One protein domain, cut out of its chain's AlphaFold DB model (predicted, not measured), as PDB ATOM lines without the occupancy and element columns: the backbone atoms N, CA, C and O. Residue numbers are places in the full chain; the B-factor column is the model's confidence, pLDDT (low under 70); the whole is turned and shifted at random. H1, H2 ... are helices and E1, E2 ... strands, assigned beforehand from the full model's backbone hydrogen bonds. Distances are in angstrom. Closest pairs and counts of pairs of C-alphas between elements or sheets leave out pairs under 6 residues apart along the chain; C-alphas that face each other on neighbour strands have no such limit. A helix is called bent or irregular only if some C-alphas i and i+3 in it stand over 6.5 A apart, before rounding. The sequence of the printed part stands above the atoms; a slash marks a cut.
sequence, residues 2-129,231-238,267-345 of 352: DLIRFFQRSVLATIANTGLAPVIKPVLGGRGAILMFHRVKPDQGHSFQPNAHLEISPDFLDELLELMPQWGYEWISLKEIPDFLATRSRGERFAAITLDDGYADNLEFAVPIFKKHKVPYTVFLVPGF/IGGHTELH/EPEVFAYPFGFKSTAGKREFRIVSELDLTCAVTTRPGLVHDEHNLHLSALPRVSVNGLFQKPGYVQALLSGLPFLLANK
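Overview. This is residues 2 to 129, 231 to 238 and 267 to 345 of the 352 residues of the protein "Chitooligosaccharide deacetylase" of Hyphomicrobiales bacterium (UniProt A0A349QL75). Seven parallel strands curl into a small, nearly closed barrel whose edge strands E4 and E5 come together, with H4 packed across one end and H3, H5, H6 and H8 round the outside. H1 and H2 lie further out, beside H8 and H9, and residues 44 to 50 stick out. The printed part has 215 residues, of mixed class, with nine named helices and seven named strands in the order H1 H2 E1 H3 H4 E2 H5 E3 E4 E5 H6 E6 H7 E7 H8 H9. It is compact, with a radius of gyration of the C-alphas of 16.5 A and spans of 44 by 42 by 36 A.

Arrangement. The strongly twisted sheet runs E4, residues 231 to 233, E3, 121 to 125, E2, 94 to 99, E1, 32 to 37, E7, 316 to 320, E6, 296 to 302, and E5, 270 to 272. It is a folded sheet, bent back on itself: E4 E3 E2 E1 face E6 E5, with E7 as the hinge. The closest C-alphas of E4 and E5, Gly 233 and Phe 271, are 4.7 A apart. Within hydrogen-bond range across neighbours are N 232 and O 123, 2.9 A, N 122 and O 97, 2.9 A, N 35 and O 96, 2.8 A, N 319 and O 34, 2.8 A, N 316 and O 297, 2.9 A, and N 298 and O 271, 2.9 A. H4, residues 78 to 87, is on the sheet; its closest C-alpha pair with E2 is Leu 78 and Ala 96, 5.5 A. H3, residues 58 to 70, H5, 105 to 117, H6, 283 to 290, H8, 328 to 334, and H9, 338 to 343, only graze the sheet; H7, 307 to 311, is only just on it, with 5 pairs of C-alphas within 10 A. Strand-helix-strand units, parallel neighbour strands with helices between, are E1 H3 H4 E2 and, with right-handed crossovers, E2 H5 E3, E5 H6 E6 and E6 H7 E7. H3 touches H5, closest C-alphas Asp 62 and Ile 113, 6.1 A, at a shallow tilt of 31 degrees, the same way. H1, residues 2 to 17, is not on the sheet and touches H8 with residues 12 to 17 alone, closest C-alphas Ala 16 and Gly 329, 5.1 A. H2, residues 20 to 28, is not on the sheet and only just touches H9, with 3 pairs of C-alphas within 8 A, the closest Leu 28 and Leu 338, 6.4 A. Every O i to N i+4 pair is within hydrogen-bond range in H1, H6, H8 and H9, against 3 of 5 in H2, 7 of 9 in H3, 4 of 6 in H4, 6 of 9 in H5 and 0 of 1 in H7, where 2 of 2 O i to N i+3 pairs are.

Along the chain. H1 is 21.8 A long from C-alpha 2 at (-32.592, -25.788, 36.396), H3 19.5 A, H5 18.3 A, E2 17.1 A and E6 16.8 A. H9 ends with C-alpha 343 at (-17.861, -21.784, 28.245).

Size, cuts and confidence. The C-alphas of Ser 47 and Thr 87 are farthest apart, 48.5 A. Residues 130 to 230 and 239 to 266 are not printed; the C-alpha gaps are 15.0 A and 18.6 A. The link E1 to H3 is long, 20 residues. Residues 2 to 3 have pLDDT under 70; the mean of the printed part is 95.1.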
ATOM      1  N   ASP A   2     -31.673 -25.691  37.542       67.19
ATOM      2  CA  ASP A   2     -32.592 -25.788  36.396       67.19
ATOM      3  C   ASP A   2     -32.451 -24.650  35.376       67.19
ATOM      4  O   ASP A   2     -32.482 -24.910  34.181       67.19
ATOM      5  N   LEU A   3     -32.179 -23.415  35.816       66.94
ATOM      6  CA  LEU A   3     -31.969 -22.282  34.900       66.94
ATOM      7  C   LEU A   3     -30.700 -22.423  34.037       66.94
ATOM      8  O   LEU A   3     -30.724 -22.127  32.847       66.94
ATOM      9  N   ILE A   4     -29.601 -22.921  34.619       75.94
ATOM     10  CA  ILE A   4     -28.346 -23.170  33.887       75.94
ATOM     11  C   ILE A   4     -28.563 -24.277  32.853       75.94
ATOM     12  O   ILE A   4     -28.190 -24.119  31.694       75.94
ATOM     13  N   ARG A   5     -29.224 -25.373  33.254       80.94
ATOM     14  CA  ARG A   5     -29.560 -26.481  32.348       80.94
ATOM     15  C   ARG A   5     -30.492 -26.031  31.229       80.94
ATOM     16  O   ARG A   5     -30.287 -26.419  30.084       80.94
ATOM     17  N   PHE A   6     -31.486 -25.200  31.538       79.88
ATOM     18  CA  PHE A   6     -32.371 -24.607  30.539       79.88
ATOM     19  C   PHE A   6     -31.574 -23.804  29.509       79.88
ATOM     20  O   PHE A   6     -31.686 -24.071  28.318       79.88
ATOM     21  N   PHE A   7     -30.695 -22.906  29.963       82.06
ATOM     22  CA  PHE A   7     -29.850 -22.118  29.067       82.06
ATOM     23  C   PHE A   7     -28.941 -22.999  28.197       82.06
ATOM     24  O   PHE A   7     -28.883 -22.810  26.984       82.06
ATOM     25  N   GLN A   8     -28.295 -24.014  28.782       85.00
ATOM     26  CA  GLN A   8     -27.494 -24.990  28.034       85.00
ATOM     27  C   GLN A   8     -28.326 -25.700  26.956       85.00
ATOM     28  O   GLN A   8     -27.902 -25.765  25.804       85.00
ATOM     29  N   ARG A   9     -29.536 -26.174  27.296       87.75
ATOM     30  CA  ARG A   9     -30.457 -26.793  26.328       87.75
ATOM     31  C   ARG A   9     -30.818 -25.832  25.202       87.75
ATOM     32  O   ARG A   9     -30.801 -26.240  24.047       87.75
ATOM     33  N   SER A  10     -31.118 -24.575  25.519       86.69
ATOM     34  CA  SER A  10     -31.469 -23.558  24.524       86.69
ATOM     35  C   SER A  10     -30.317 -23.250  23.569       86.69
ATOM     36  O   SER A  10     -30.545 -23.150  22.364       86.69
ATOM     37  N   VAL A  11     -29.082 -23.151  24.074       87.56
ATOM     38  CA  VAL A  11     -27.890 -22.940  23.236       87.56
ATOM     39  C   VAL A  11     -27.673 -24.136  22.307       87.56
ATOM     40  O   VAL A  11     -27.563 -23.955  21.095       87.56
ATOM     41  N   LEU A  12     -27.683 -25.357  22.850       90.00
ATOM     42  CA  LEU A  12     -27.486 -26.577  22.063       90.00
ATOM     43  C   LEU A  12     -28.588 -26.767  21.016       90.00
ATOM     44  O   LEU A  12     -28.289 -27.055  19.862       90.00
ATOM     45  N   ALA A  13     -29.852 -26.549  21.389       89.62
ATOM     46  CA  ALA A  13     -30.982 -26.645  20.469       89.62
ATOM     47  C   ALA A  13     -30.913 -25.602  19.352       89.62
ATOM     48  O   ALA A  13     -31.171 -25.936  18.200       89.62
ATOM     49  N   THR A  14     -30.527 -24.362  19.666       90.62
ATOM     50  CA  THR A  14     -30.342 -23.317  18.650       90.62
ATOM     51  C   THR A  14     -29.276 -23.726  17.637       90.62
ATOM     52  O   THR A  14     -29.525 -23.674  16.436       90.62
ATOM     53  N   ILE A  15     -28.108 -24.188  18.092       89.25
ATOM     54  CA  ILE A  15     -27.024 -24.607  17.190       89.25
ATOM     55  C   ILE A  15     -27.447 -25.817  16.344       89.25
ATOM     56  O   ILE A  15     -27.222 -25.825  15.134       89.25
ATOM     57  N   ALA A  16     -28.088 -26.811  16.966       88.56
ATOM     58  CA  ALA A  16     -28.538 -28.027  16.292       88.56
ATOM     59  C   ALA A  16     -29.599 -27.742  15.213       88.56
ATOM     60  O   ALA A  16     -29.500 -28.243  14.098       88.56
ATOM     61  N   ASN A  17     -30.587 -26.894  15.516       88.62
ATOM     62  CA  ASN A  17     -31.733 -26.656  14.631       88.62
ATOM     63  C   ASN A  17     -31.462 -25.625  13.525       88.62
ATOM     64  O   ASN A  17     -32.239 -25.527  12.581       88.62
ATOM     65  N   THR A  18     -30.394 -24.834  13.636       89.44
ATOM     66  CA  THR A  18     -30.046 -23.802  12.638       89.44
ATOM     67  C   THR A  18     -29.107 -24.308  11.544       89.44
ATOM     68  O   THR A  18     -28.827 -23.569  10.605       89.44
ATOM     69  N   GLY A  19     -28.582 -25.535  11.659       84.75
ATOM     70  CA  GLY A  19     -27.547 -26.044  10.751       84.75
ATOM     71  C   GLY A  19     -26.203 -25.318  10.895       84.75
ATOM     72  O   GLY A  19     -25.338 -25.427  10.031       84.75
ATOM     73  N   LEU A  20     -26.010 -24.574  11.989       88.44
ATOM     74  CA  LEU A  20     -24.809 -23.775  12.221       88.44
ATOM     75  C   LEU A  20     -23.585 -24.647  12.557       88.44
ATOM     76  O   LEU A  20     -22.450 -24.264  12.274       88.44
ATOM     77  N   ALA A  21     -23.802 -25.836  13.131       89.38
ATOM     78  CA  ALA A  21     -22.723 -26.721  13.567       89.38
ATOM     79  C   ALA A  21     -21.756 -27.134  12.432       89.38
ATOM     80  O   ALA A  21     -20.557 -26.891  12.590       89.38
ATOM     81  N   PRO A  22     -22.215 -27.671  11.278       88.00
ATOM     82  CA  PRO A  22     -21.328 -27.993  10.156       88.00
ATOM     83  C   PRO A  22     -20.584 -26.785   9.575       88.00
ATOM     84  O   PRO A  22     -19.465 -26.939   9.097       88.00
ATOM     85  N   VAL A  23     -21.175 -25.586   9.638       90.81
ATOM     86  CA  VAL A  23     -20.581 -24.349   9.100       90.81
ATOM     87  C   VAL A  23     -19.449 -23.835   9.991       90.81
ATOM     88  O   VAL A  23     -18.432 -23.359   9.491       90.81
ATOM     89  N   ILE A  24     -19.601 -23.940  11.313       92.19
ATOM     90  CA  ILE A  24     -18.614 -23.446  12.283       92.19
ATOM     91  C   ILE A  24     -17.507 -24.476  12.567       92.19
ATOM     92  O   ILE A  24     -16.367 -24.093  12.854       92.19
ATOM     93  N   LYS A  25     -17.808 -25.777  12.450       92.75
ATOM     94  CA  LYS A  25     -16.873 -26.883  12.728       92.75
ATOM     95  C   LYS A  25     -15.498 -26.738  12.040       92.75
ATOM     96  O   LYS A  25     -14.502 -27.001  12.713       92.75
ATOM     97  N   PRO A  26     -15.362 -26.295  10.773       91.19
ATOM     98  CA  PRO A  26     -14.051 -26.100  10.150       91.19
ATOM     99  C   PRO A  26     -13.140 -25.106  10.884       91.19
ATOM    100  O   PRO A  26     -11.923 -25.225  10.793       91.19
ATOM    101  N   VAL A  27     -13.716 -24.150  11.622       90.19
ATOM    102  CA  VAL A  27     -12.979 -23.078  12.311       90.19
ATOM    103  C   VAL A  27     -12.766 -23.384  13.794       90.19
ATOM    104  O   VAL A  27     -11.698 -23.084  14.333       90.19
ATOM    105  N   LEU A  28     -13.778 -23.944  14.469       93.38
ATOM    106  CA  LEU A  28     -13.766 -24.156  15.925       93.38
ATOM    107  C   LEU A  28     -13.723 -25.630  16.350       93.38
ATOM    108  O   LEU A  28     -13.401 -25.904  17.500       93.38
ATOM    109  N   GLY A  29     -13.998 -26.573  15.449       90.69
ATOM    110  CA  GLY A  29     -14.170 -27.999  15.756       90.69
ATOM    111  C   GLY A  29     -12.887 -28.787  16.046       90.69
ATOM    112  O   GLY A  29     -12.954 -30.003  16.184       90.69
ATOM    113  N   GLY A  30     -11.727 -28.125  16.094       93.44
ATOM    114  CA  GLY A  30     -10.444 -28.750  16.425       93.44
ATOM    115  C   GLY A  30     -10.032 -29.914  15.511       93.44
ATOM    116  O   GLY A  30     -10.485 -30.024  14.366       93.44
ATOM    117  N   ARG A  31      -9.137 -30.753  16.042       96.00
ATOM    118  CA  ARG A  31      -8.602 -31.994  15.457       96.00
ATOM    119  C   ARG A  31      -9.388 -33.237  15.862       96.00
ATOM    120  O   ARG A  31      -9.256 -34.262  15.208       96.00
ATOM    121  N   GLY A  32     -10.199 -33.179  16.912       97.44
ATOM    122  CA  GLY A  32     -10.972 -34.336  17.339       97.44
ATOM    123  C   GLY A  32     -11.722 -34.131  18.643       97.44
ATOM    124  O   GLY A  32     -11.658 -33.066  19.261       97.44
ATOM    125  N   ALA A  33     -12.445 -35.165  19.051       98.31
ATOM    126  CA  ALA A  33     -13.230 -35.181  20.275       98.31
ATOM    127  C   ALA A  33     -12.951 -36.448  21.083       98.31
ATOM    128  O   ALA A  33     -12.870 -37.541  20.534       98.31
ATOM    129  N   ILE A  34     -12.868 -36.307  22.400       98.81
ATOM    130  CA  ILE A  34     -12.837 -37.442  23.319       98.81
ATOM    131  C   ILE A  34     -14.193 -37.465  24.013       98.81
ATOM    132  O   ILE A  34     -14.514 -36.551  24.777       98.81
ATOM    133  N   LEU A  35     -15.023 -38.451  23.692       98.75
ATOM    134  CA  LEU A  35     -16.357 -38.603  24.256       98.75
ATOM    135  C   LEU A  35     -16.251 -39.307  25.611       98.75
ATOM    136  O   LEU A  35     -15.712 -40.410  25.716       98.75
ATOM    137  N   MET A  36     -16.749 -38.641  26.647       98.62
ATOM    138  CA  MET A  36     -16.764 -39.151  28.012       98.62
ATOM    139  C   MET A  36     -18.141 -39.692  28.364       98.62
ATOM    140  O   MET A  36     -19.115 -38.932  28.377       98.62
ATOM    141  N   PHE A  37     -18.169 -40.968  28.726       98.25
ATOM    142  CA  PHE A  37     -19.303 -41.685  29.289       98.25
ATOM    143  C   PHE A  37     -18.922 -42.228  30.669       98.25
ATOM    144  O   PHE A  37     -17.749 -42.262  31.029       98.25
ATOM    145  N   HIS A  38     -19.913 -42.614  31.463       98.06
ATOM    146  CA  HIS A  38     -19.677 -43.333  32.720       98.06
ATOM    147  C   HIS A  38     -20.465 -44.636  32.693       98.06
ATOM    148  O   HIS A  38     -19.878 -45.706  32.780       98.06
ATOM    149  N   ARG A  39     -21.785 -44.541  32.489       97.69
ATOM    150  CA  ARG A  39     -22.696 -45.688  32.486       97.69
ATOM    151  C   ARG A  39     -23.530 -45.729  31.220       97.69
ATOM    152  O   ARG A  39     -24.122 -44.718  30.831       97.69
ATOM    153  N   VAL A  40     -23.651 -46.912  30.634       98.25
ATOM    154  CA  VAL A  40     -24.589 -47.189  29.543       98.25
ATOM    155  C   VAL A  40     -25.600 -48.196  30.059       98.25
ATOM    156  O   VAL A  40     -25.245 -49.324  30.375       98.25
ATOM    157  N   LYS A  41     -26.861 -47.787  30.190       96.44
ATOM    158  CA  LYS A  41     -27.917 -48.641  30.744       96.44
ATOM    159  C   LYS A  41     -29.317 -48.130  30.399       96.44
ATOM    160  O   LYS A  41     -29.495 -46.927  30.197       96.44
ATOM    161  N   PRO A  42     -30.334 -49.006  30.349       95.62
ATOM    162  CA  PRO A  42     -31.722 -48.578  30.204       95.62
ATOM    163  C   PRO A  42     -32.175 -47.686  31.369       95.62
ATOM    164  O   PRO A  42     -31.828 -47.944  32.529       95.62
ATOM    165  N   ASP A  43     -32.992 -46.673  31.063       89.75
ATOM    166  CA  ASP A  43     -33.649 -45.846  32.079       89.75
ATOM    167  C   ASP A  43     -34.568 -46.721  32.943       89.75
ATOM    168  O   ASP A  43     -35.365 -47.513  32.441       89.75
ATOM    169  N   GLN A  44     -34.442 -46.568  34.256       84.56
ATOM    170  CA  GLN A  44     -35.208 -47.321  35.248       84.56
ATOM    171  C   GLN A  44     -36.533 -46.628  35.618       84.56
ATOM    172  O   GLN A  44     -37.302 -47.143  36.428       84.56
ATOM    173  N   GLY A  45     -36.814 -45.440  35.067       84.31
ATOM    174  CA  GLY A  45     -38.086 -44.732  35.250       84.31
ATOM    175  C   GLY A  45     -38.287 -44.127  36.645       84.31
ATOM    176  O   GLY A  45     -39.397 -43.730  37.001       84.31
ATOM    177  N   HIS A  46     -37.234 -44.047  37.463       86.88
ATOM    178  CA  HIS A  46     -37.304 -43.412  38.780       86.88
ATOM    179  C   HIS A  46     -37.460 -41.888  38.668       86.88
ATOM    180  O   HIS A  46     -36.838 -41.257  37.823       86.88
ATOM    181  N   SER A  47     -38.233 -41.262  39.559       89.81
ATOM    182  CA  SER A  47     -38.383 -39.796  39.582       89.81
ATOM    183  C   SER A  47     -37.162 -39.084  40.193       89.81
ATOM    184  O   SER A  47     -36.725 -38.022  39.735       89.81
ATOM    185  N   PHE A  48     -36.557 -39.705  41.209       93.75
ATOM    186  CA  PHE A  48     -35.329 -39.253  41.852       93.75
ATOM    187  C   PHE A  48     -34.105 -39.954  41.246       93.75
ATOM    188  O   PHE A  48     -33.778 -41.074  41.630       93.75
ATOM    189  N   GLN A  49     -33.440 -39.263  40.315       93.06
ATOM    190  CA  GLN A  49     -32.208 -39.705  39.647       93.06
ATOM    191  C   GLN A  49     -31.154 -38.576  39.656       93.06
ATOM    192  O   GLN A  49     -30.928 -37.903  38.643       93.06
ATOM    193  N   PRO A  50     -30.543 -38.253  40.809       94.44
ATOM    194  CA  PRO A  50     -29.542 -37.187  40.891       94.44
ATOM    195  C   PRO A  50     -28.307 -37.462  40.010       94.44
ATOM    196  O   PRO A  50     -27.718 -36.513  39.476       94.44
ATOM    197  N   ASN A  51     -27.979 -38.739  39.782       95.00
ATOM    198  CA  ASN A  51     -26.870 -39.178  38.938       95.00
ATOM    199  C   ASN A  51     -27.254 -39.468  37.477       95.00
ATOM    200  O   ASN A  51     -26.404 -39.917  36.721       95.00
ATOM    201  N   ALA A  52     -28.459 -39.099  37.014       94.25
ATOM    202  CA  ALA A  52     -28.858 -39.254  35.601       94.25
ATOM    203  C   ALA A  52     -27.917 -38.550  34.601       94.25
ATOM    204  O   ALA A  52     -27.949 -38.800  33.405       94.25
ATOM    205  N   HIS A  53     -27.068 -37.634  35.067       93.31
ATOM    206  CA  HIS A  53     -26.023 -37.012  34.256       93.31
ATOM    207  C   HIS A  53     -24.793 -37.914  34.021       93.31
ATOM    208  O   HIS A  53     -23.855 -37.479  33.367       93.31
ATOM    209  N   LEU A  54     -24.769 -39.136  34.547       96.12
ATOM    210  CA  LEU A  54     -23.713 -40.128  34.316       96.12
ATOM    211  C   LEU A  54     -24.195 -41.280  33.423       96.12
ATOM    212  O   LEU A  54     -23.404 -42.127  33.022       96.12
ATOM    213  N   GLU A  55     -25.489 -41.317  33.109       96.44
ATOM    214  CA  GLU A  55     -26.144 -42.462  32.482       96.44
ATOM    215  C   GLU A  55     -26.599 -42.100  31.071       96.44
ATOM    216  O   GLU A  55     -27.224 -41.063  30.878       96.44
ATOM    217  N   ILE A  56     -26.309 -42.937  30.080       97.62
ATOM    218  CA  ILE A  56     -26.904 -42.836  28.743       97.62
ATOM    219  C   ILE A  56     -27.599 -44.142  28.355       97.62
ATOM    220  O   ILE A  56     -27.249 -45.208  28.860       97.62
ATOM    221  N   SER A  57     -28.587 -44.066  27.463       97.81
ATOM    222  CA  SER A  57     -29.283 -45.251  26.977       97.81
ATOM    223  C   SER A  57     -28.451 -45.993  25.922       97.81
ATOM    224  O   SER A  57     -27.715 -45.359  25.156       97.81
ATOM    225  N   PRO A  58     -28.593 -47.328  25.831       98.38
ATOM    226  CA  PRO A  58     -27.951 -48.121  24.784       98.38
ATOM    227  C   PRO A  58     -28.357 -47.665  23.374       98.38
ATOM    228  O   PRO A  58     -27.498 -47.504  22.515       98.38
ATOM    229  N   ASP A  59     -29.640 -47.360  23.154       98.19
ATOM    230  CA  ASP A  59     -30.145 -46.895  21.852       98.19
ATOM    231  C   ASP A  59     -29.488 -45.582  21.408       98.19
ATOM    232  O   ASP A  59     -29.127 -45.417  20.245       98.19
ATOM    233  N   PHE A  60     -29.292 -44.648  22.346       98.44
ATOM    234  CA  PHE A  60     -28.628 -43.384  22.050       98.44
ATOM    235  C   PHE A  60     -27.142 -43.582  21.731       98.44
ATOM    236  O   PHE A  60     -26.615 -42.905  20.847       98.44
ATOM    237  N   LEU A  61     -26.464 -44.507  22.424       98.62
ATOM    238  CA  LEU A  61     -25.090 -44.872  22.086       98.62
ATOM    239  C   LEU A  61     -25.014 -45.446  20.667       98.62
ATOM    240  O   LEU A  61     -24.195 -44.981  19.881       98.62
ATOM    241  N   ASP A  62     -25.869 -46.419  20.341       98.62
ATOM    242  CA  ASP A  62     -25.895 -47.089  19.035       98.62
ATOM    243  C   ASP A  62     -26.075 -46.088  17.884       98.62
ATOM    244  O   ASP A  62     -25.286 -46.082  16.939       98.62
ATOM    245  N   GLU A  63     -27.047 -45.180  18.019       98.44
ATOM    246  CA  GLU A  63     -27.294 -44.103  17.056       98.44
ATOM    247  C   GLU A  63     -26.086 -43.157  16.940       98.44
ATOM    248  O   GLU A  63     -25.678 -42.770  15.841       98.44
ATOM    249  N   LEU A  64     -25.471 -42.784  18.067       98.25
ATOM    250  CA  LEU A  64     -24.317 -41.889  18.063       98.25
ATOM    251  C   LEU A  64     -23.104 -42.509  17.352       98.25
ATOM    252  O   LEU A  64     -22.417 -41.800  16.611       98.25
ATOM    253  N   LEU A  65     -22.841 -43.808  17.546       98.56
ATOM    254  CA  LEU A  65     -21.720 -44.489  16.889       98.56
ATOM    255  C   LEU A  65     -21.875 -44.526  15.364       98.56
ATOM    256  O   LEU A  65     -20.884 -44.342  14.652       98.56
ATOM    257  N   GLU A  66     -23.107 -44.676  14.874       98.31
ATOM    258  CA  GLU A  66     -23.427 -44.655  13.443       98.31
ATOM    259  C   GLU A  66     -23.257 -43.258  12.817       98.31
ATOM    260  O   GLU A  66     -22.794 -43.120  11.679       98.31
ATOM    261  N   LEU A  67     -23.609 -42.203  13.556       98.12
ATOM    262  CA  LEU A  67     -23.624 -40.830  13.044       98.12
ATOM    263  C   LEU A  67     -22.244 -40.162  13.005       98.12
ATOM    264  O   LEU A  67     -21.990 -39.318  12.142       98.12
ATOM    265  N   MET A  68     -21.333 -40.516  13.911       98.12
ATOM    266  CA  MET A  68     -20.022 -39.860  14.015       98.12
ATOM    267  C   MET A  68     -19.182 -39.936  12.721       98.12
ATOM    268  O   MET A  68     -18.708 -38.881  12.280       98.12
ATOM    269  N   PRO A  69     -19.059 -41.094  12.033       98.06
ATOM    270  CA  PRO A  69     -18.411 -41.166  10.721       98.06
ATOM    271  C   PRO A  69     -19.096 -40.311   9.652       98.06
ATOM    272  O   PRO A  69     -18.420 -39.647   8.867       98.06
ATOM    273  N   GLN A  70     -20.432 -40.244   9.657       96.69
ATOM    274  CA  GLN A  70     -21.198 -39.396   8.732       96.69
ATOM    275  C   GLN A  70     -20.921 -37.906   8.964       96.69
ATOM    276  O   GLN A  70     -20.996 -37.092   8.043       96.69
ATOM    277  N   TRP A  71     -20.551 -37.534  10.190       95.88
ATOM    278  CA  TRP A  71     -20.103 -36.186  10.528       95.88
ATOM    279  C   TRP A  71     -18.613 -35.953  10.254       95.88
ATOM    280  O   TRP A  71     -18.114 -34.865  10.555       95.88
ATOM    281  N   GLY A  72     -17.902 -36.919   9.669       96.25
ATOM    282  CA  GLY A  72     -16.490 -36.818   9.304       96.25
ATOM    283  C   GLY A  72     -15.548 -36.985  10.493       96.25
ATOM    284  O   GLY A  72     -14.623 -36.184  10.639       96.25
ATOM    285  N   TYR A  73     -15.831 -37.951  11.368       98.06
ATOM    286  CA  TYR A  73     -14.941 -38.380  12.448       98.06
ATOM    287  C   TYR A  73     -14.496 -39.832  12.239       98.06
ATOM    288  O   TYR A  73     -15.321 -40.707  12.000       98.06
ATOM    289  N   GLU A  74     -13.196 -40.078  12.357       98.19
ATOM    290  CA  GLU A  74     -12.597 -41.414  12.401       98.19
ATOM    291  C   GLU A  74     -12.527 -41.895  13.853       98.19
ATOM    292  O   GLU A  74     -12.043 -41.169  14.720       98.19
ATOM    293  N   TRP A  75     -13.011 -43.103  14.138       98.62
ATOM    294  CA  TRP A  75     -12.860 -43.700  15.464       98.62
ATOM    295  C   TRP A  75     -11.429 -44.203  15.659       98.62
ATOM    296  O   TRP A  75     -10.955 -44.996  14.849       98.62
ATOM    297  N   ILE A  76     -10.769 -43.767  16.734       98.69
ATOM    298  CA  ILE A  76      -9.421 -44.210  17.122       98.69
ATOM    299  C   ILE A  76      -9.388 -44.588  18.606       98.69
ATOM    300  O   ILE A  76     -10.222 -44.126  19.393       98.69
ATOM    301  N   SER A  77      -8.411 -45.400  19.006       98.44
ATOM    302  CA  SER A  77      -8.108 -45.613  20.420       98.44
ATOM    303  C   SER A  77      -7.553 -44.333  21.045       98.44
ATOM    304  O   SER A  77      -6.860 -43.542  20.402       98.44
ATOM    305  N   LEU A  78      -7.824 -44.126  22.335       98.62
ATOM    306  CA  LEU A  78      -7.350 -42.951  23.064       98.62
ATOM    307  C   LEU A  78      -5.818 -42.813  23.008       98.62
ATOM    308  O   LEU A  78      -5.302 -41.701  22.888       98.62
ATOM    309  N   LYS A  79      -5.097 -43.939  23.038       97.56
ATOM    310  CA  LYS A  79      -3.628 -43.957  22.982       97.56
ATOM    311  C   LYS A  79      -3.052 -43.563  21.620       97.56
ATOM    312  O   LYS A  79      -1.890 -43.202  21.535       97.56
ATOM    313  N   GLU A  80      -3.861 -43.561  20.563       98.19
ATOM    314  CA  GLU A  80      -3.431 -43.164  19.215       98.19
ATOM    315  C   GLU A  80      -3.511 -41.642  18.999       98.19
ATOM    316  O   GLU A  80      -3.072 -41.134  17.966       98.19
ATOM    317  N   ILE A  81      -4.066 -40.883  19.954       98.44
ATOM    318  CA  ILE A  81      -4.235 -39.428  19.823       98.44
ATOM    319  C   ILE A  81      -2.907 -38.690  19.589       98.44
ATOM    320  O   ILE A  81      -2.884 -37.853  18.682       98.44
ATOM    321  N   PRO A  82      -1.814 -38.936  20.343       97.56
ATOM    322  CA  PRO A  82      -0.545 -38.244  20.104       97.56
ATOM    323  C   PRO A  82      -0.031 -38.441  18.672       97.56
ATOM    324  O   PRO A  82       0.255 -37.465  17.974       97.56
ATOM    325  N   ASP A  83      -0.029 -39.686  18.191       97.31
ATOM    326  CA  ASP A  83       0.388 -40.027  16.830       97.31
ATOM    327  C   ASP A  83      -0.528 -39.394  15.780       97.31
ATOM    328  O   ASP A  83      -0.054 -38.857  14.771       97.31
ATOM    329  N   PHE A  84      -1.842 -39.381  16.023       97.81
ATOM    330  CA  PHE A  84      -2.803 -38.716  15.148       97.81
ATOM    331  C   PHE A  84      -2.503 -37.216  15.032       97.81
ATOM    332  O   PHE A  84      -2.477 -36.666  13.927       97.81
ATOM    333  N   LEU A  85      -2.263 -36.536  16.158       96.56
ATOM    334  CA  LEU A  85      -1.961 -35.104  16.177       96.56
ATOM    335  C   LEU A  85      -0.655 -34.786  15.441       96.56
ATOM    336  O   LEU A  85      -0.604 -33.780  14.725       96.56
ATOM    337  N   ALA A  86       0.354 -35.651  15.579       94.81
ATOM    338  CA  ALA A  86       1.671 -35.484  14.976       94.81
ATOM    339  C   ALA A  86       1.703 -35.758  13.462       94.81
ATOM    340  O   ALA A  86       2.429 -35.076  12.736       94.81
ATOM    341  N   THR A  87       0.938 -36.741  12.976       94.75
ATOM    342  CA  THR A  87       1.111 -37.281  11.611       94.75
ATOM    343  C   THR A  87      -0.029 -36.961  10.647       94.75
ATOM    344  O   THR A  87       0.204 -36.845   9.442       94.75
ATOM    345  N   ARG A  88      -1.264 -36.811  11.140       95.38
ATOM    346  CA  ARG A  88      -2.441 -36.625  10.278       95.38
ATOM    347  C   ARG A  88      -2.602 -35.180   9.837       95.38
ATOM    348  O   ARG A  88      -2.150 -34.242  10.499       95.38
ATOM    349  N   SER A  89      -3.306 -34.984   8.726       90.06
ATOM    350  CA  SER A  89      -3.601 -33.648   8.217       90.06
ATOM    351  C   SER A  89      -4.588 -32.906   9.128       90.06
ATOM    352  O   SER A  89      -5.438 -33.496   9.792       90.06
ATOM    353  N   ARG A  90      -4.535 -31.568   9.120       84.62
ATOM    354  CA  ARG A  90      -5.459 -30.714   9.894       84.62
ATOM    355  C   ARG A  90      -6.928 -30.820   9.463       84.62
ATOM    356  O   ARG A  90      -7.807 -30.348  10.182       84.62
ATOM    357  N   GLY A  91      -7.194 -31.364   8.274       88.00
ATOM    358  CA  GLY A  91      -8.549 -31.562   7.759       88.00
ATOM    359  C   GLY A  91      -9.234 -32.802   8.334       88.00
ATOM    360  O   GLY A  91     -10.462 -32.813   8.453       88.00
ATOM    361  N   GLU A  92      -8.445 -33.807   8.717       95.12
ATOM    362  CA  GLU A  92      -8.912 -35.050   9.326       95.12
ATOM    363  C   GLU A  92      -9.273 -34.833  10.795       95.12
ATOM    364  O   GLU A  92      -8.678 -33.999  11.490       95.12
ATOM    365  N   ARG A  93     -10.275 -35.580  11.267       97.56
ATOM    366  CA  ARG A  93     -10.731 -35.506  12.651       97.56
ATOM    367  C   ARG A  93     -10.967 -36.876  13.231       97.56
ATOM    368  O   ARG A  93     -11.566 -37.719  12.572       97.56
ATOM    369  N   PHE A  94     -10.578 -37.037  14.486       98.50
ATOM    370  CA  PHE A  94     -10.799 -38.270  15.222       98.50
ATOM    371  C   PHE A  94     -11.895 -38.131  16.278       98.50
ATOM    372  O   PHE A  94     -12.193 -37.032  16.760       98.50
ATOM    373  N   ALA A  95     -12.450 -39.263  16.679       98.75
ATOM    374  CA  ALA A  95     -13.203 -39.412  17.903       98.75
ATOM    375  C   ALA A  95     -12.666 -40.604  18.706       98.75
ATOM    376  O   ALA A  95     -12.337 -41.637  18.133       98.75
ATOM    377  N   ALA A  96     -12.578 -40.451  20.026       98.88
ATOM    378  CA  ALA A  96     -12.194 -41.511  20.958       98.88
ATOM    379  C   ALA A  96     -13.254 -41.645  22.057       98.88
ATOM    380  O   ALA A  96     -13.899 -40.655  22.414       98.88
ATOM    381  N   ILE A  97     -13.436 -42.851  22.594       98.88
ATOM    382  CA  ILE A  97     -14.442 -43.151  23.622       98.88
ATOM    383  C   ILE A  97     -13.768 -43.495  24.942       98.88
ATOM    384  O   ILE A  97     -12.842 -44.303  24.982       98.88
ATOM    385  N   THR A  98     -14.275 -42.908  26.023       98.88
ATOM    386  CA  THR A  98     -13.825 -43.163  27.397       98.88
ATOM    387  C   THR A  98     -15.012 -43.478  28.301       98.88
ATOM    388  O   THR A  98     -16.058 -42.837  28.184       98.88
ATOM    389  N   LEU A  99     -14.841 -44.470  29.173       98.81
ATOM    390  CA  LEU A  99     -15.789 -44.917  30.192       98.81
ATOM    391  C   LEU A  99     -15.086 -44.834  31.545       98.81
ATOM    392  O   LEU A  99     -14.112 -45.552  31.773       98.81
ATOM    393  N   ASP A 100     -15.567 -43.953  32.411       98.62
ATOM    394  CA  ASP A 100     -14.952 -43.714  33.718       98.62
ATOM    395  C   ASP A 100     -15.510 -44.668  34.796       98.62
ATOM    396  O   ASP A 100     -16.557 -45.300  34.622       98.62
ATOM    397  N   ASP A 101     -14.789 -44.766  35.912       98.31
ATOM    398  CA  ASP A 101     -15.092 -45.507  37.151       98.31
ATOM    399  C   ASP A 101     -15.152 -47.045  37.076       98.31
ATOM    400  O   ASP A 101     -15.081 -47.703  38.113       98.31
ATOM    401  N   GLY A 102     -15.281 -47.644  35.890       97.88
ATOM    402  CA  GLY A 102     -15.331 -49.102  35.733       97.88
ATOM    403  C   GLY A 102     -16.680 -49.736  36.098       97.88
ATOM    404  O   GLY A 102     -16.713 -50.793  36.723       97.88
ATOM    405  N   TYR A 103     -17.805 -49.109  35.734       98.31
ATOM    406  CA  TYR A 103     -19.143 -49.680  35.963       98.31
ATOM    407  C   TYR A 103     -19.371 -50.996  35.205       98.31
ATOM    408  O   TYR A 103     -19.060 -51.100  34.015       98.31
ATOM    409  N   ALA A 104     -19.989 -51.975  35.878       97.88
ATOM    410  CA  ALA A 104     -20.281 -53.295  35.314       97.88
ATOM    411  C   ALA A 104     -21.331 -53.253  34.191       97.88
ATOM    412  O   ALA A 104     -21.260 -54.038  33.247       97.88
ATOM    413  N   ASP A 105     -22.269 -52.301  34.245       97.06
ATOM    414  CA  ASP A 105     -23.298 -52.138  33.208       97.06
ATOM    415  C   ASP A 105     -22.715 -51.865  31.813       97.06
ATOM    416  O   ASP A 105     -23.296 -52.276  30.808       97.06
ATOM    417  N   ASN A 106     -21.520 -51.279  31.725       98.25
ATOM    418  CA  ASN A 106     -20.848 -51.087  30.446       98.25
ATOM    419  C   ASN A 106     -20.499 -52.417  29.767       98.25
ATOM    420  O   ASN A 106     -20.597 -52.506  28.543       98.25
ATOM    421  N   LEU A 107     -20.126 -53.453  30.528       97.88
ATOM    422  CA  LEU A 107     -19.855 -54.778  29.964       97.88
ATOM    423  C   LEU A 107     -21.126 -55.398  29.371       97.88
ATOM    424  O   LEU A 107     -21.073 -56.004  28.302       97.88
ATOM    425  N   GLU A 108     -22.263 -55.209  30.036       97.31
ATOM    426  CA  GLU A 108     -23.552 -55.746  29.602       97.31
ATOM    427  C   GLU A 108     -24.128 -54.982  28.400       97.31
ATOM    428  O   GLU A 108     -24.554 -55.597  27.422       97.31
ATOM    429  N   PHE A 109     -24.125 -53.647  28.444       98.50
ATOM    430  CA  PHE A 109     -24.869 -52.823  27.487       98.50
ATOM    431  C   PHE A 109     -23.995 -52.062  26.486       98.50
ATOM    432  O   PHE A 109     -24.420 -51.872  25.347       98.50
ATOM    433  N   ALA A 110     -22.793 -51.618  26.865       98.44
ATOM    434  CA  ALA A 110     -21.943 -50.800  25.993       98.44
ATOM    435  C   ALA A 110     -21.063 -51.655  25.071       98.44
ATOM    436  O   ALA A 110     -21.013 -51.426  23.861       98.44
ATOM    437  N   VAL A 111     -20.393 -52.671  25.624       98.62
ATOM    438  CA  VAL A 111     -19.437 -53.521  24.891       98.62
ATOM    439  C   VAL A 111     -20.053 -54.191  23.656       98.62
ATOM    440  O   VAL A 111     -19.429 -54.132  22.592       98.62
ATOM    441  N   PRO A 112     -21.271 -54.771  23.700       98.69
ATOM    442  CA  PRO A 112     -21.893 -55.326  22.497       98.69
ATOM    443  C   PRO A 112     -22.090 -54.286  21.384       98.69
ATOM    444  O   PRO A 112     -21.932 -54.609  20.204       98.69
ATOM    445  N   ILE A 113     -22.381 -53.035  21.750       98.81
ATOM    446  CA  ILE A 113     -22.563 -51.927  20.806       98.81
ATOM    447  C   ILE A 113     -21.212 -51.517  20.207       98.81
ATOM    448  O   ILE A 113     -21.095 -51.423  18.984       98.81
ATOM    449  N   PHE A 114     -20.155 -51.373  21.014       98.75
ATOM    450  CA  PHE A 114     -18.814 -51.095  20.485       98.75
ATOM    451  C   PHE A 114     -18.336 -52.183  19.521       98.75
ATOM    452  O   PHE A 114     -17.832 -51.864  18.444       98.75
ATOM    453  N   LYS A 115     -18.575 -53.462  19.842       98.56
ATOM    454  CA  LYS A 115     -18.261 -54.594  18.956       98.56
ATOM    455  C   LYS A 115     -19.047 -54.552  17.648       98.56
ATOM    456  O   LYS A 115     -18.458 -54.753  16.586       98.56
ATOM    457  N   LYS A 116     -20.353 -54.260  17.708       98.50
ATOM    458  CA  LYS A 116     -21.216 -54.103  16.522       98.50
ATOM    459  C   LYS A 116     -20.654 -53.051  15.561       98.50
ATOM    460  O   LYS A 116     -20.598 -53.302  14.359       98.50
ATOM    461  N   HIS A 117     -20.208 -51.909  16.087       98.62
ATOM    462  CA  HIS A 117     -19.685 -50.790  15.292       98.62
ATOM    463  C   HIS A 117     -18.168 -50.836  15.053       98.62
ATOM    464  O   HIS A 117     -17.651 -50.015  14.300       98.62
ATOM    465  N   LYS A 118     -17.456 -51.802  15.651       98.50
ATOM    466  CA  LYS A 118     -15.984 -51.929  15.627       98.50
ATOM    467  C   LYS A 118     -15.269 -50.667  16.117       98.50
ATOM    468  O   LYS A 118     -14.280 -50.237  15.528       98.50
ATOM    469  N   VAL A 119     -15.795 -50.062  17.179       98.75
ATOM    470  CA  VAL A 119     -15.283 -48.806  17.736       98.75
ATOM    471  C   VAL A 119     -14.358 -49.101  18.915       98.75
ATOM    472  O   VAL A 119     -14.809 -49.744  19.865       98.75
ATOM    473  N   PRO A 120     -13.095 -48.637  18.892       98.75
ATOM    474  CA  PRO A 120     -12.218 -48.707  20.052       98.75
ATOM    475  C   PRO A 120     -12.772 -47.902  21.232       98.75
ATOM    476  O   PRO A 120     -13.318 -46.810  21.056       98.75
ATOM    477  N   TYR A 121     -12.599 -48.415  22.446       98.81
ATOM    478  CA  TYR A 121     -13.061 -47.769  23.671       98.81
ATOM    479  C   TYR A 121     -12.060 -47.959  24.810       98.81
ATOM    480  O   TYR A 121     -11.357 -48.963  24.897       98.81
ATOM    481  N   THR A 122     -11.989 -46.971  25.699       98.88
ATOM    482  CA  THR A 122     -11.130 -47.004  26.889       98.88
ATOM    483  C   THR A 122     -11.977 -47.114  28.150       98.88
ATOM    484  O   THR A 122     -12.916 -46.337  28.314       98.88
ATOM    485  N   VAL A 123     -11.638 -48.048  29.040       98.81
ATOM    486  CA  VAL A 123     -12.229 -48.170  30.379       98.81
ATOM    487  C   VAL A 123     -11.194 -47.733  31.407       98.81
ATOM    488  O   VAL A 123     -10.130 -48.342  31.511       98.81
ATOM    489  N   PHE A 124     -11.500 -46.684  32.164       98.88
ATOM    490  CA  PHE A 124     -10.669 -46.214  33.267       98.88
ATOM    491  C   PHE A 124     -11.101 -46.888  34.568       98.88
ATOM    492  O   PHE A 124     -12.244 -46.737  34.999       98.88
ATOM    493  N   LEU A 125     -10.195 -47.653  35.181       98.31
ATOM    494  CA  LEU A 125     -10.485 -48.448  36.373       98.31
ATOM    495  C   LEU A 125     -10.016 -47.764  37.654       98.31
ATOM    496  O   LEU A 125      -8.925 -47.194  37.709       98.31
ATOM    497  N   VAL A 126     -10.828 -47.919  38.699       98.38
ATOM    498  CA  VAL A 126     -10.479 -47.624  40.092       98.38
ATOM    499  C   VAL A 126     -10.357 -48.966  40.825       98.38
ATOM    500  O   VAL A 126     -11.386 -49.535  41.202       98.38
ATOM    501  N   PRO A 127      -9.146 -49.510  41.039       97.56
ATOM    502  CA  PRO A 127      -8.963 -50.790  41.732       97.56
ATOM    503  C   PRO A 127      -9.666 -50.858  43.091       97.56
ATOM    504  O   PRO A 127     -10.307 -51.858  43.411       97.56
ATOM    505  N   GLY A 128      -9.671 -49.756  43.846       96.88
ATOM    506  CA  GLY A 128     -10.362 -49.676  45.127       96.88
ATOM    507  C   GLY A 128     -11.872 -49.910  45.033       96.88
ATOM    508  O   GLY A 128     -12.451 -50.454  45.970       96.88
ATOM    509  N   PHE A 129     -12.528 -49.564  43.921       97.00
ATOM    510  CA  PHE A 129     -13.948 -49.883  43.715       97.00
ATOM    511  C   PHE A 129     -14.170 -51.364  43.399       97.00
ATOM    512  O   PHE A 129     -15.121 -51.949  43.920       97.00
ATOM    513  N   ILE A 231      -7.509 -50.660  28.673       98.56
ATOM    514  CA  ILE A 231      -7.633 -50.439  30.117       98.56
ATOM    515  C   ILE A 231      -6.718 -49.280  30.517       98.56
ATOM    516  O   ILE A 231      -5.532 -49.278  30.194       98.56
ATOM    517  N   GLY A 232      -7.287 -48.283  31.193       98.56
ATOM    518  CA  GLY A 232      -6.588 -47.106  31.703       98.56
ATOM    519  C   GLY A 232      -6.668 -46.993  33.225       98.56
ATOM    520  O   GLY A 232      -7.545 -47.581  33.861       98.56
ATOM    521  N   GLY A 233      -5.784 -46.188  33.813       98.56
ATOM    522  CA  GLY A 233      -5.787 -45.906  35.250       98.56
ATOM    523  C   GLY A 233      -6.737 -44.769  35.640       98.56
ATOM    524  O   GLY A 233      -6.838 -43.763  34.933       98.56
ATOM    525  N   HIS A 234      -7.390 -44.896  36.797       98.69
ATOM    526  CA  HIS A 234      -8.238 -43.854  37.384       98.69
ATOM    527  C   HIS A 234      -7.937 -43.592  38.866       98.69
ATOM    528  O   HIS A 234      -8.834 -43.263  39.639       98.69
ATOM    529  N   THR A 235      -6.658 -43.702  39.250       98.62
ATOM    530  CA  THR A 235      -6.150 -43.769  40.639       98.62
ATOM    531  C   THR A 235      -6.596 -45.025  41.384       98.62
ATOM    532  O   THR A 235      -7.497 -45.734  40.951       98.62
ATOM    533  N   GLU A 236      -5.956 -45.296  42.515       98.38
ATOM    534  CA  GLU A 236      -6.291 -46.419  43.386       98.38
ATOM    535  C   GLU A 236      -7.673 -46.261  44.044       98.38
ATOM    536  O   GLU A 236      -8.513 -47.153  43.928       98.38
ATOM    537  N   LEU A 237      -7.925 -45.127  44.714       97.56
ATOM    538  CA  LEU A 237      -9.093 -44.943  45.593       97.56
ATOM    539  C   LEU A 237     -10.062 -43.837  45.140       97.56
ATOM    540  O   LEU A 237     -10.991 -43.488  45.869       97.56
ATOM    541  N   HIS A 238      -9.850 -43.264  43.951       97.50
ATOM    542  CA  HIS A 238     -10.657 -42.176  43.386       97.50
ATOM    543  C   HIS A 238     -10.761 -40.899  44.274       97.50
ATOM    544  O   HIS A 238     -11.849 -40.323  44.433       97.50
ATOM    545  N   GLU A 267       0.915 -52.882  31.668       96.06
ATOM    546  CA  GLU A 267       0.850 -51.532  32.228       96.06
ATOM    547  C   GLU A 267      -0.174 -50.658  31.481       96.06
ATOM    548  O   GLU A 267      -0.170 -50.626  30.246       96.06
ATOM    549  N   PRO A 268      -1.069 -49.940  32.189       98.00
ATOM    550  CA  PRO A 268      -1.964 -48.983  31.548       98.00
ATOM    551  C   PRO A 268      -1.196 -47.792  30.963       98.00
ATOM    552  O   PRO A 268      -0.451 -47.117  31.661       98.00
ATOM    553  N   GLU A 269      -1.456 -47.474  29.694       97.44
ATOM    554  CA  GLU A 269      -0.773 -46.385  28.971       97.44
ATOM    555  C   GLU A 269      -1.513 -45.037  29.053       97.44
ATOM    556  O   GLU A 269      -1.015 -44.004  28.604       97.44
ATOM    557  N   VAL A 270      -2.749 -45.030  29.558       98.75
ATOM    558  CA  VAL A 270      -3.626 -43.853  29.569       98.75
ATOM    559  C   VAL A 270      -4.266 -43.655  30.934       98.75
ATOM    560  O   VAL A 270      -4.563 -44.617  31.645       98.75
ATOM    561  N   PHE A 271      -4.525 -42.396  31.288       98.88
ATOM    562  CA  PHE A 271      -5.030 -42.034  32.612       98.88
ATOM    563  C   PHE A 271      -6.198 -41.038  32.567       98.88
ATOM    564  O   PHE A 271      -6.240 -40.142  31.725       98.88
ATOM    565  N   ALA A 272      -7.134 -41.145  33.506       98.88
ATOM    566  CA  ALA A 272      -8.158 -40.130  33.744       98.88
ATOM    567  C   ALA A 272      -8.056 -39.593  35.173       98.88
ATOM    568  O   ALA A 272      -7.895 -40.357  36.121       98.88
ATOM    569  N   TYR A 273      -8.197 -38.278  35.351       98.69
ATOM    570  CA  TYR A 273      -8.221 -37.678  36.689       98.69
ATOM    571  C   TYR A 273      -9.604 -37.857  37.335       98.69
ATOM    572  O   TYR A 273     -10.581 -37.395  36.732       98.69
ATOM    573  N   PRO A 274      -9.714 -38.415  38.560       98.12
ATOM    574  CA  PRO A 274     -10.969 -38.454  39.310       98.12
ATOM    575  C   PRO A 274     -11.630 -37.081  39.362       98.12
ATOM    576  O   PRO A 274     -10.991 -36.072  39.693       98.12
ATOM    577  N   PHE A 275     -12.910 -37.031  38.991       96.25
ATOM    578  CA  PHE A 275     -13.711 -35.817  38.784       96.25
ATOM    579  C   PHE A 275     -13.214 -34.866  37.674       96.25
ATOM    580  O   PHE A 275     -14.031 -34.260  36.986       96.25
ATOM    581  N   GLY A 276     -11.899 -34.694  37.508       95.62
ATOM    582  CA  GLY A 276     -11.199 -34.043  36.396       95.62
ATOM    583  C   GLY A 276     -11.505 -32.571  36.103       95.62
ATOM    584  O   GLY A 276     -11.045 -32.070  35.073       95.62
ATOM    585  N   PHE A 277     -12.271 -31.868  36.942       94.25
ATOM    586  CA  PHE A 277     -12.573 -30.447  36.754       94.25
ATOM    587  C   PHE A 277     -11.575 -29.564  37.512       94.25
ATOM    588  O   PHE A 277     -10.784 -30.028  38.327       94.25
ATOM    589  N   LYS A 278     -11.598 -28.252  37.248       93.56
ATOM    590  CA  LYS A 278     -10.540 -27.307  37.666       93.56
ATOM    591  C   LYS A 278     -10.134 -27.348  39.138       93.56
ATOM    592  O   LYS A 278      -8.985 -27.071  39.448       93.56
ATOM    593  N   SER A 279     -11.067 -27.626  40.045       93.06
ATOM    594  CA  SER A 279     -10.786 -27.652  41.485       93.06
ATOM    595  C   SER A 279     -10.439 -29.042  42.025       93.06
ATOM    596  O   SER A 279     -10.287 -29.175  43.235       93.06
ATOM    597  N   THR A 280     -10.369 -30.069  41.174       94.38
ATOM    598  CA  THR A 280      -9.993 -31.445  41.553       94.38
ATOM    599  C   THR A 280      -8.708 -31.905  40.868       94.38
ATOM    600  O   THR A 280      -8.014 -32.751  41.422       94.38
ATOM    601  N   ALA A 281      -8.360 -31.315  39.717       95.81
ATOM    602  CA  ALA A 281      -7.065 -31.473  39.056       95.81
ATOM    603  C   ALA A 281      -6.688 -30.223  38.233       95.81
ATOM    604  O   ALA A 281      -7.502 -29.652  37.487       95.81
ATOM    605  N   GLY A 282      -5.431 -29.805  38.343       96.25
ATOM    606  CA  GLY A 282      -4.865 -28.677  37.613       96.25
ATOM    607  C   GLY A 282      -3.390 -28.876  37.282       96.25
ATOM    608  O   GLY A 282      -2.888 -29.994  37.221       96.25
ATOM    609  N   LYS A 283      -2.675 -27.766  37.067       96.75
ATOM    610  CA  LYS A 283      -1.279 -27.775  36.585       96.75
ATOM    611  C   LYS A 283      -0.337 -28.650  37.409       96.75
ATOM    612  O   LYS A 283       0.603 -29.207  36.854       96.75
ATOM    613  N   ARG A 284      -0.571 -28.749  38.720       97.31
ATOM    614  CA  ARG A 284       0.226 -29.588  39.616       97.31
ATOM    615  C   ARG A 284       0.068 -31.067  39.268       97.31
ATOM    616  O   ARG A 284       1.069 -31.726  39.017       97.31
ATOM    617  N   GLU A 285      -1.167 -31.560  39.201       98.06
ATOM    618  CA  GLU A 285      -1.460 -32.951  38.842       98.06
ATOM    619  C   GLU A 285      -1.003 -33.253  37.412       98.06
ATOM    620  O   GLU A 285      -0.402 -34.293  37.169       98.06
ATOM    621  N   PHE A 286      -1.212 -32.316  36.481       97.88
ATOM    622  CA  PHE A 286      -0.809 -32.480  35.081       97.88
ATOM    623  C   PHE A 286       0.708 -32.601  34.920       97.88
ATOM    624  O   PHE A 286       1.168 -33.354  34.061       97.88
ATOM    625  N   ARG A 287       1.479 -31.877  35.745       97.81
ATOM    626  CA  ARG A 287       2.940 -31.997  35.813       97.81
ATOM    627  C   ARG A 287       3.347 -33.366  36.355       97.81
ATOM    628  O   ARG A 287       4.142 -34.035  35.711       97.81
ATOM    629  N   ILE A 288       2.771 -33.798  37.480       98.19
ATOM    630  CA  ILE A 288       3.081 -35.105  38.084       98.19
ATOM    631  C   ILE A 288       2.800 -36.238  37.089       98.19
ATOM    632  O   ILE A 288       3.651 -37.092  36.888       98.19
ATOM    633  N   VAL A 289       1.654 -36.208  36.403       98.12
ATOM    634  CA  VAL A 289       1.314 -37.203  35.372       98.12
ATOM    635  C   VAL A 289       2.253 -37.134  34.169       98.12
ATOM    636  O   VAL A 289       2.600 -38.175  33.629       98.12
ATOM    637  N   SER A 290       2.709 -35.944  33.759       97.44
ATOM    638  CA  SER A 290       3.673 -35.821  32.651       97.44
ATOM    639  C   SER A 290       5.074 -36.360  32.965       97.44
ATOM    640  O   SER A 290       5.884 -36.497  32.055       97.44
ATOM    641  N   GLU A 291       5.372 -36.634  34.238       97.38
ATOM    642  CA  GLU A 291       6.618 -37.272  34.680       97.38
ATOM    643  C   GLU A 291       6.506 -38.809  34.736       97.38
ATOM    644  O   GLU A 291       7.485 -39.475  35.075       97.38
ATOM    645  N   LEU A 292       5.323 -39.368  34.458       96.94
ATOM    646  CA  LEU A 292       5.071 -40.809  34.375       96.94
ATOM    647  C   LEU A 292       5.128 -41.277  32.916       96.94
ATOM    648  O   LEU A 292       4.927 -40.482  31.997       96.94
ATOM    649  N   ASP A 293       5.359 -42.574  32.709       96.00
ATOM    650  CA  ASP A 293       5.399 -43.193  31.378       96.00
ATOM    651  C   ASP A 293       3.979 -43.478  30.855       96.00
ATOM    652  O   ASP A 293       3.536 -44.615  30.729       96.00
ATOM    653  N   LEU A 294       3.214 -42.404  30.641       98.12
ATOM    654  CA  LEU A 294       1.850 -42.445  30.124       98.12
ATOM    655  C   LEU A 294       1.783 -41.743  28.768       98.12
ATOM    656  O   LEU A 294       2.266 -40.623  28.599       98.12
ATOM    657  N   THR A 295       1.082 -42.362  27.825       98.00
ATOM    658  CA  THR A 295       0.850 -41.835  26.478       98.00
ATOM    659  C   THR A 295       0.031 -40.545  26.513       98.00
ATOM    660  O   THR A 295       0.358 -39.564  25.839       98.00
ATOM    661  N   CYS A 296      -1.053 -40.521  27.292       98.50
ATOM    662  CA  CYS A 296      -1.839 -39.313  27.529       98.50
ATOM    663  C   CYS A 296      -2.736 -39.439  28.769       98.50
ATOM    664  O   CYS A 296      -2.979 -40.529  29.292       98.50
ATOM    665  N   ALA A 297      -3.271 -38.304  29.220       98.69
ATOM    666  CA  ALA A 297      -4.272 -38.254  30.270       98.69
ATOM    667  C   ALA A 297      -5.407 -37.276  29.961       98.69
ATOM    668  O   ALA A 297      -5.216 -36.236  29.324       98.69
ATOM    669  N   VAL A 298      -6.603 -37.607  30.448       98.88
ATOM    670  CA  VAL A 298      -7.842 -36.885  30.151       98.88
ATOM    671  C   VAL A 298      -8.473 -36.261  31.391       98.88
ATOM    672  O   VAL A 298      -8.521 -36.841  32.472       98.88
ATOM    673  N   THR A 299      -9.010 -35.060  31.210       98.38
ATOM    674  CA  THR A 299      -9.719 -34.271  32.227       98.38
ATOM    675  C   THR A 299     -11.227 -34.283  31.960       98.38
ATOM    676  O   THR A 299     -11.674 -34.781  30.932       98.38
ATOM    677  N   THR A 300     -12.051 -33.689  32.823       96.94
ATOM    678  CA  THR A 300     -13.472 -33.410  32.502       96.94
ATOM    679  C   THR A 300     -13.683 -31.978  32.011       96.94
ATOM    680  O   THR A 300     -14.814 -31.494  31.912       96.94
ATOM    681  N   ARG A 301     -12.590 -31.269  31.694       95.19
ATOM    682  CA  ARG A 301     -12.649 -29.896  31.198       95.19
ATOM    683  C   ARG A 301     -13.323 -29.891  29.826       95.19
ATOM    684  O   ARG A 301     -12.894 -30.633  28.939       95.19
ATOM    685  N   PRO A 302     -14.379 -29.081  29.643       95.00
ATOM    686  CA  PRO A 302     -15.195 -29.144  28.444       95.00
ATOM    687  C   PRO A 302     -14.427 -28.564  27.253       95.00
ATOM    688  O   PRO A 302     -14.052 -27.387  27.252       95.00
ATOM    689  N   GLY A 303     -14.210 -29.379  26.222       96.50
ATOM    690  CA  GLY A 303     -13.478 -28.942  25.039       96.50
ATOM    691  C   GLY A 303     -13.336 -30.002  23.955       96.50
ATOM    692  O   GLY A 303     -13.710 -31.160  24.129       96.50
ATOM    693  N   LEU A 304     -12.778 -29.562  22.829       97.75
ATOM    694  CA  LEU A 304     -12.311 -30.411  21.737       97.75
ATOM    695  C   LEU A 304     -10.785 -30.441  21.753       97.75
ATOM    696  O   LEU A 304     -10.139 -29.536  22.286       97.75
ATOM    697  N   VAL A 305     -10.204 -31.468  21.147       98.00
ATOM    698  CA  VAL A 305      -8.753 -31.562  21.007       98.00
ATOM    699  C   VAL A 305      -8.316 -30.660  19.856       98.00
ATOM    700  O   VAL A 305      -8.899 -30.668  18.773       98.00
ATOM    701  N   HIS A 306      -7.280 -29.871  20.098       96.38
ATOM    702  CA  HIS A 306      -6.661 -28.932  19.156       96.38
ATOM    703  C   HIS A 306      -5.156 -29.220  19.054       96.38
ATOM    704  O   HIS A 306      -4.615 -29.843  19.965       96.38
ATOM    705  N   ASP A 307      -4.486 -28.754  17.995       94.25
ATOM    706  CA  ASP A 307      -3.049 -28.999  17.752       94.25
ATOM    707  C   ASP A 307      -2.168 -28.632  18.950       94.25
ATOM    708  O   ASP A 307      -1.206 -29.323  19.270       94.25
ATOM    709  N   GLU A 308      -2.503 -27.551  19.641       94.75
ATOM    710  CA  GLU A 308      -1.752 -27.054  20.785       94.75
ATOM    711  C   GLU A 308      -1.768 -28.023  21.982       94.75
ATOM    712  O   GLU A 308      -0.882 -27.958  22.833       94.75
ATOM    713  N   HIS A 309      -2.725 -28.957  22.043       96.31
ATOM    714  CA  HIS A 309      -2.728 -30.013  23.059       96.31
ATOM    715  C   HIS A 309      -1.595 -31.028  22.865       96.31
ATOM    716  O   HIS A 309      -1.311 -31.777  23.794       96.31
ATOM    717  N   ASN A 310      -0.893 -31.019  21.727       94.44
ATOM    718  CA  ASN A 310       0.313 -31.826  21.535       94.44
ATOM    719  C   ASN A 310       1.424 -31.491  22.555       94.44
ATOM    720  O   ASN A 310       2.310 -32.299  22.791       94.44
ATOM    721  N   LEU A 311       1.368 -30.310  23.188       94.81
ATOM    722  CA  LEU A 311       2.265 -29.905  24.281       94.81
ATOM    723  C   LEU A 311       1.687 -30.190  25.681       94.81
ATOM    724  O   LEU A 311       2.320 -29.885  26.689       94.81
ATOM    725  N   HIS A 312       0.470 -30.735  25.749       96.62
ATOM    726  CA  HIS A 312      -0.326 -30.899  26.967       96.62
ATOM    727  C   HIS A 312      -1.062 -32.246  26.975       96.62
ATOM    728  O   HIS A 312      -2.236 -32.321  27.343       96.62
ATOM    729  N   LEU A 313      -0.374 -33.317  26.567       98.00
ATOM    730  CA  LEU A 313      -0.948 -34.665  26.493       98.00
ATOM    731  C   LEU A 313      -1.411 -35.195  27.855       98.00
ATOM    732  O   LEU A 313      -2.292 -36.042  27.894       98.00
ATOM    733  N   SER A 314      -0.901 -34.657  28.966       97.94
ATOM    734  CA  SER A 314      -1.385 -34.970  30.314       97.94
ATOM    735  C   SER A 314      -2.669 -34.222  30.709       97.94
ATOM    736  O   SER A 314      -3.135 -34.377  31.833       97.94
ATOM    737  N   ALA A 315      -3.256 -33.396  29.838       97.56
ATOM    738  CA  ALA A 315      -4.395 -32.538  30.173       97.56
ATOM    739  C   ALA A 315      -5.423 -32.430  29.032       97.56
ATOM    740  O   ALA A 315      -5.962 -31.352  28.766       97.56
ATOM    741  N   LEU A 316      -5.705 -33.537  28.340       98.56
ATOM    742  CA  LEU A 316      -6.641 -33.533  27.219       98.56
ATOM    743  C   LEU A 316      -8.085 -33.234  27.689       98.56
ATOM    744  O   LEU A 316      -8.535 -33.769  28.711       98.56
ATOM    745  N   PRO A 317      -8.834 -32.369  26.979       98.12
ATOM    746  CA  PRO A 317     -10.220 -32.054  27.304       98.12
ATOM    747  C   PRO A 317     -11.159 -33.154  26.808       98.12
ATOM    748  O   PRO A 317     -10.827 -33.915  25.897       98.12
ATOM    749  N   ARG A 318     -12.372 -33.200  27.362       98.31
ATOM    750  CA  ARG A 318     -13.402 -34.158  26.943       98.31
ATOM    751  C   ARG A 318     -14.736 -33.486  26.650       98.31
ATOM    752  O   ARG A 318     -15.077 -32.427  27.181       98.31
ATOM    753  N   VAL A 319     -15.523 -34.153  25.818       97.81
ATOM    754  CA  VAL A 319     -16.929 -33.854  25.564       97.81
ATOM    755  C   VAL A 319     -17.758 -34.741  26.487       97.81
ATOM    756  O   VAL A 319     -17.846 -35.949  26.277       97.81
ATOM    757  N   SER A 320     -18.373 -34.150  27.514       95.69
ATOM    758  CA  SER A 320     -19.315 -34.877  28.374       95.69
ATOM    759  C   SER A 320     -20.581 -35.214  27.590       95.69
ATOM    760  O   SER A 320     -21.374 -34.323  27.271       95.69
ATOM    761  N   VAL A 321     -20.774 -36.500  27.306       94.62
ATOM    762  CA  VAL A 321     -22.011 -37.021  26.731       94.62
ATOM    763  C   VAL A 321     -22.805 -37.648  27.870       94.62
ATOM    764  O   VAL A 321     -22.416 -38.671  28.419       94.62
ATOM    765  N   ASN A 322     -23.889 -36.989  28.280       91.25
ATOM    766  CA  ASN A 322     -24.605 -37.353  29.499       91.25
ATOM    767  C   ASN A 322     -26.121 -37.476  29.327       91.25
ATOM    768  O   ASN A 322     -26.717 -36.911  28.405       91.25
ATOM    769  N   GLY A 323     -26.752 -38.145  30.294       90.38
ATOM    770  CA  GLY A 323     -28.168 -38.499  30.256       90.38
ATOM    771  C   GLY A 323     -29.157 -37.351  30.220       90.38
ATOM    772  O   GLY A 323     -30.300 -37.531  29.804       90.38
ATOM    773  N   LEU A 324     -28.736 -36.138  30.582       90.06
ATOM    774  CA  LEU A 324     -29.613 -34.969  30.562       90.06
ATOM    775  C   LEU A 324     -29.765 -34.358  29.158       90.06
ATOM    776  O   LEU A 324     -30.632 -33.489  28.977       90.06
ATOM    777  N   PHE A 325     -28.939 -34.775  28.189       90.69
ATOM    778  CA  PHE A 325     -28.828 -34.184  26.849       90.69
ATOM    779  C   PHE A 325     -28.643 -35.238  25.734       90.69
ATOM    780  O   PHE A 325     -27.896 -35.008  24.785       90.69
ATOM    781  N   GLN A 326     -29.353 -36.366  25.810       93.88
ATOM    782  CA  GLN A 326     -29.252 -37.486  24.861       93.88
ATOM    783  C   GLN A 326     -29.985 -37.230  23.535       93.88
ATOM    784  O   GLN A 326     -31.019 -37.823  23.239       93.88
ATOM    785  N   LYS A 327     -29.492 -36.271  22.750       94.88
ATOM    786  CA  LYS A 327     -29.937 -36.050  21.369       94.88
ATOM    787  C   LYS A 327     -28.711 -35.949  20.471       94.88
ATOM    788  O   LYS A 327     -27.853 -35.116  20.774       94.88
ATOM    789  N   PRO A 328     -28.633 -36.681  19.348       94.94
ATOM    790  CA  PRO A 328     -27.457 -36.616  18.482       94.94
ATOM    791  C   PRO A 328     -27.152 -35.194  18.006       94.94
ATOM    792  O   PRO A 328     -26.002 -34.764  18.022       94.94
ATOM    793  N   GLY A 329     -28.185 -34.397  17.709       94.75
ATOM    794  CA  GLY A 329     -28.019 -32.983  17.356       94.75
ATOM    795  C   GLY A 329     -27.346 -32.137  18.447       94.75
ATOM    796  O   GLY A 329     -26.621 -31.196  18.131       94.75
ATOM    797  N   TYR A 330     -27.518 -32.470  19.732       95.62
ATOM    798  CA  TYR A 330     -26.804 -31.790  20.821       95.62
ATOM    799  C   TYR A 330     -25.325 -32.170  20.846       95.62
ATOM    800  O   TYR A 330     -24.485 -31.294  21.047       95.62
ATOM    801  N   VAL A 331     -24.995 -33.434  20.573       96.31
ATOM    802  CA  VAL A 331     -23.598 -33.857  20.415       96.31
ATOM    803  C   VAL A 331     -22.976 -33.159  19.206       96.31
ATOM    804  O   VAL A 331     -21.920 -32.549  19.334       96.31
ATOM    805  N   GLN A 332     -23.667 -33.112  18.067       95.38
ATOM    806  CA  GLN A 332     -23.203 -32.386  16.883       95.38
ATOM    807  C   GLN A 332     -22.981 -30.885  17.163       95.38
ATOM    808  O   GLN A 332     -22.005 -30.299  16.692       95.38
ATOM    809  N   ALA A 333     -23.842 -30.264  17.977       95.62
ATOM    810  CA  ALA A 333     -23.658 -28.889  18.430       95.62
ATOM    811  C   ALA A 333     -22.400 -28.719  19.299       95.62
ATOM    812  O   ALA A 333     -21.653 -27.761  19.092       95.62
ATOM    813  N   LEU A 334     -22.118 -29.642  20.225       96.25
ATOM    814  CA  LEU A 334     -20.872 -29.647  21.008       96.25
ATOM    815  C   LEU A 334     -19.645 -29.794  20.096       96.25
ATOM    816  O   LEU A 334     -18.698 -29.016  20.198       96.25
ATOM    817  N   LEU A 335     -19.712 -30.713  19.132       96.56
ATOM    818  CA  LEU A 335     -18.667 -30.984  18.140       96.56
ATOM    819  C   LEU A 335     -18.406 -29.821  17.164       96.56
ATOM    820  O   LEU A 335     -17.426 -29.858  16.421       96.56
ATOM    821  N   SER A 336     -19.243 -28.778  17.164       95.50
ATOM    822  CA  SER A 336     -18.953 -27.531  16.443       95.50
ATOM    823  C   SER A 336     -17.855 -26.693  17.106       95.50
ATOM    824  O   SER A 336     -17.294 -25.817  16.456       95.50
ATOM    825  N   GLY A 337     -17.574 -26.917  18.394       95.00
ATOM    826  CA  GLY A 337     -16.617 -26.148  19.197       95.00
ATOM    827  C   GLY A 337     -17.160 -24.830  19.763       95.00
ATOM    828  O   GLY A 337     -16.608 -24.306  20.731       95.00
ATOM    829  N   LEU A 338     -18.272 -24.303  19.233       94.19
ATOM    830  CA  LEU A 338     -18.854 -23.036  19.693       94.19
ATOM    831  C   LEU A 338     -19.282 -23.060  21.175       94.19
ATOM    832  O   LEU A 338     -18.934 -22.115  21.889       94.19
ATOM    833  N   PRO A 339     -19.973 -24.102  21.689       93.88
ATOM    834  CA  PRO A 339     -20.342 -24.147  23.104       93.88
ATOM    835  C   PRO A 339     -19.132 -24.073  24.042       93.88
ATOM    836  O   PRO A 339     -19.191 -23.400  25.069       93.88
ATOM    837  N   PHE A 340     -18.022 -24.717  23.669       93.69
ATOM    838  CA  PHE A 340     -16.798 -24.729  24.468       93.69
ATOM    839  C   PHE A 340     -16.079 -23.389  24.437       93.69
ATOM    840  O   PHE A 340     -15.665 -22.904  25.485       93.69
ATOM    841  N   LEU A 341     -16.013 -22.736  23.276       91.88
ATOM    842  CA  LEU A 341     -15.452 -21.391  23.172       91.88
ATOM    843  C   LEU A 341     -16.192 -20.405  24.095       91.88
ATOM    844  O   LEU A 341     -15.560 -19.595  24.771       91.88
ATOM    845  N   LEU A 342     -17.526 -20.496  24.161       90.12
ATOM    846  CA  LEU A 342     -18.346 -19.677  25.059       90.12
ATOM    847  C   LEU A 342     -18.099 -20.023  26.535       90.12
ATOM    848  O   LEU A 342     -17.880 -19.123  27.348       90.12
ATOM    849  N   ALA A 343     -18.097 -21.314  26.878       87.62
ATOM    850  CA  ALA A 343     -17.861 -21.784  28.245       87.62
ATOM    851  C   ALA A 343     -16.466 -21.391  28.769       87.62
ATOM    852  O   ALA A 343     -16.321 -20.996  29.927       87.62
ATOM    853  N   ASN A 344     -15.462 -21.409  27.892       89.50
ATOM    854  CA  ASN A 344     -14.061 -21.154  28.219       89.50
ATOM    855  C   ASN A 344     -13.655 -19.684  28.006       89.50
ATOM    856  O   ASN A 344     -12.470 -19.371  27.890       89.50
ATOM    857  N   LYS A 345     -14.627 -18.755  27.969       90.00
ATOM    858  CA  LYS A 345     -14.404 -17.298  27.840       90.00
ATOM    859  C   LYS A 345     -13.518 -16.925  26.638       90.00
ATOM    860  O   LYS A 345     -12.648 -16.065  26.743       90.00
TER     861      LYS A 345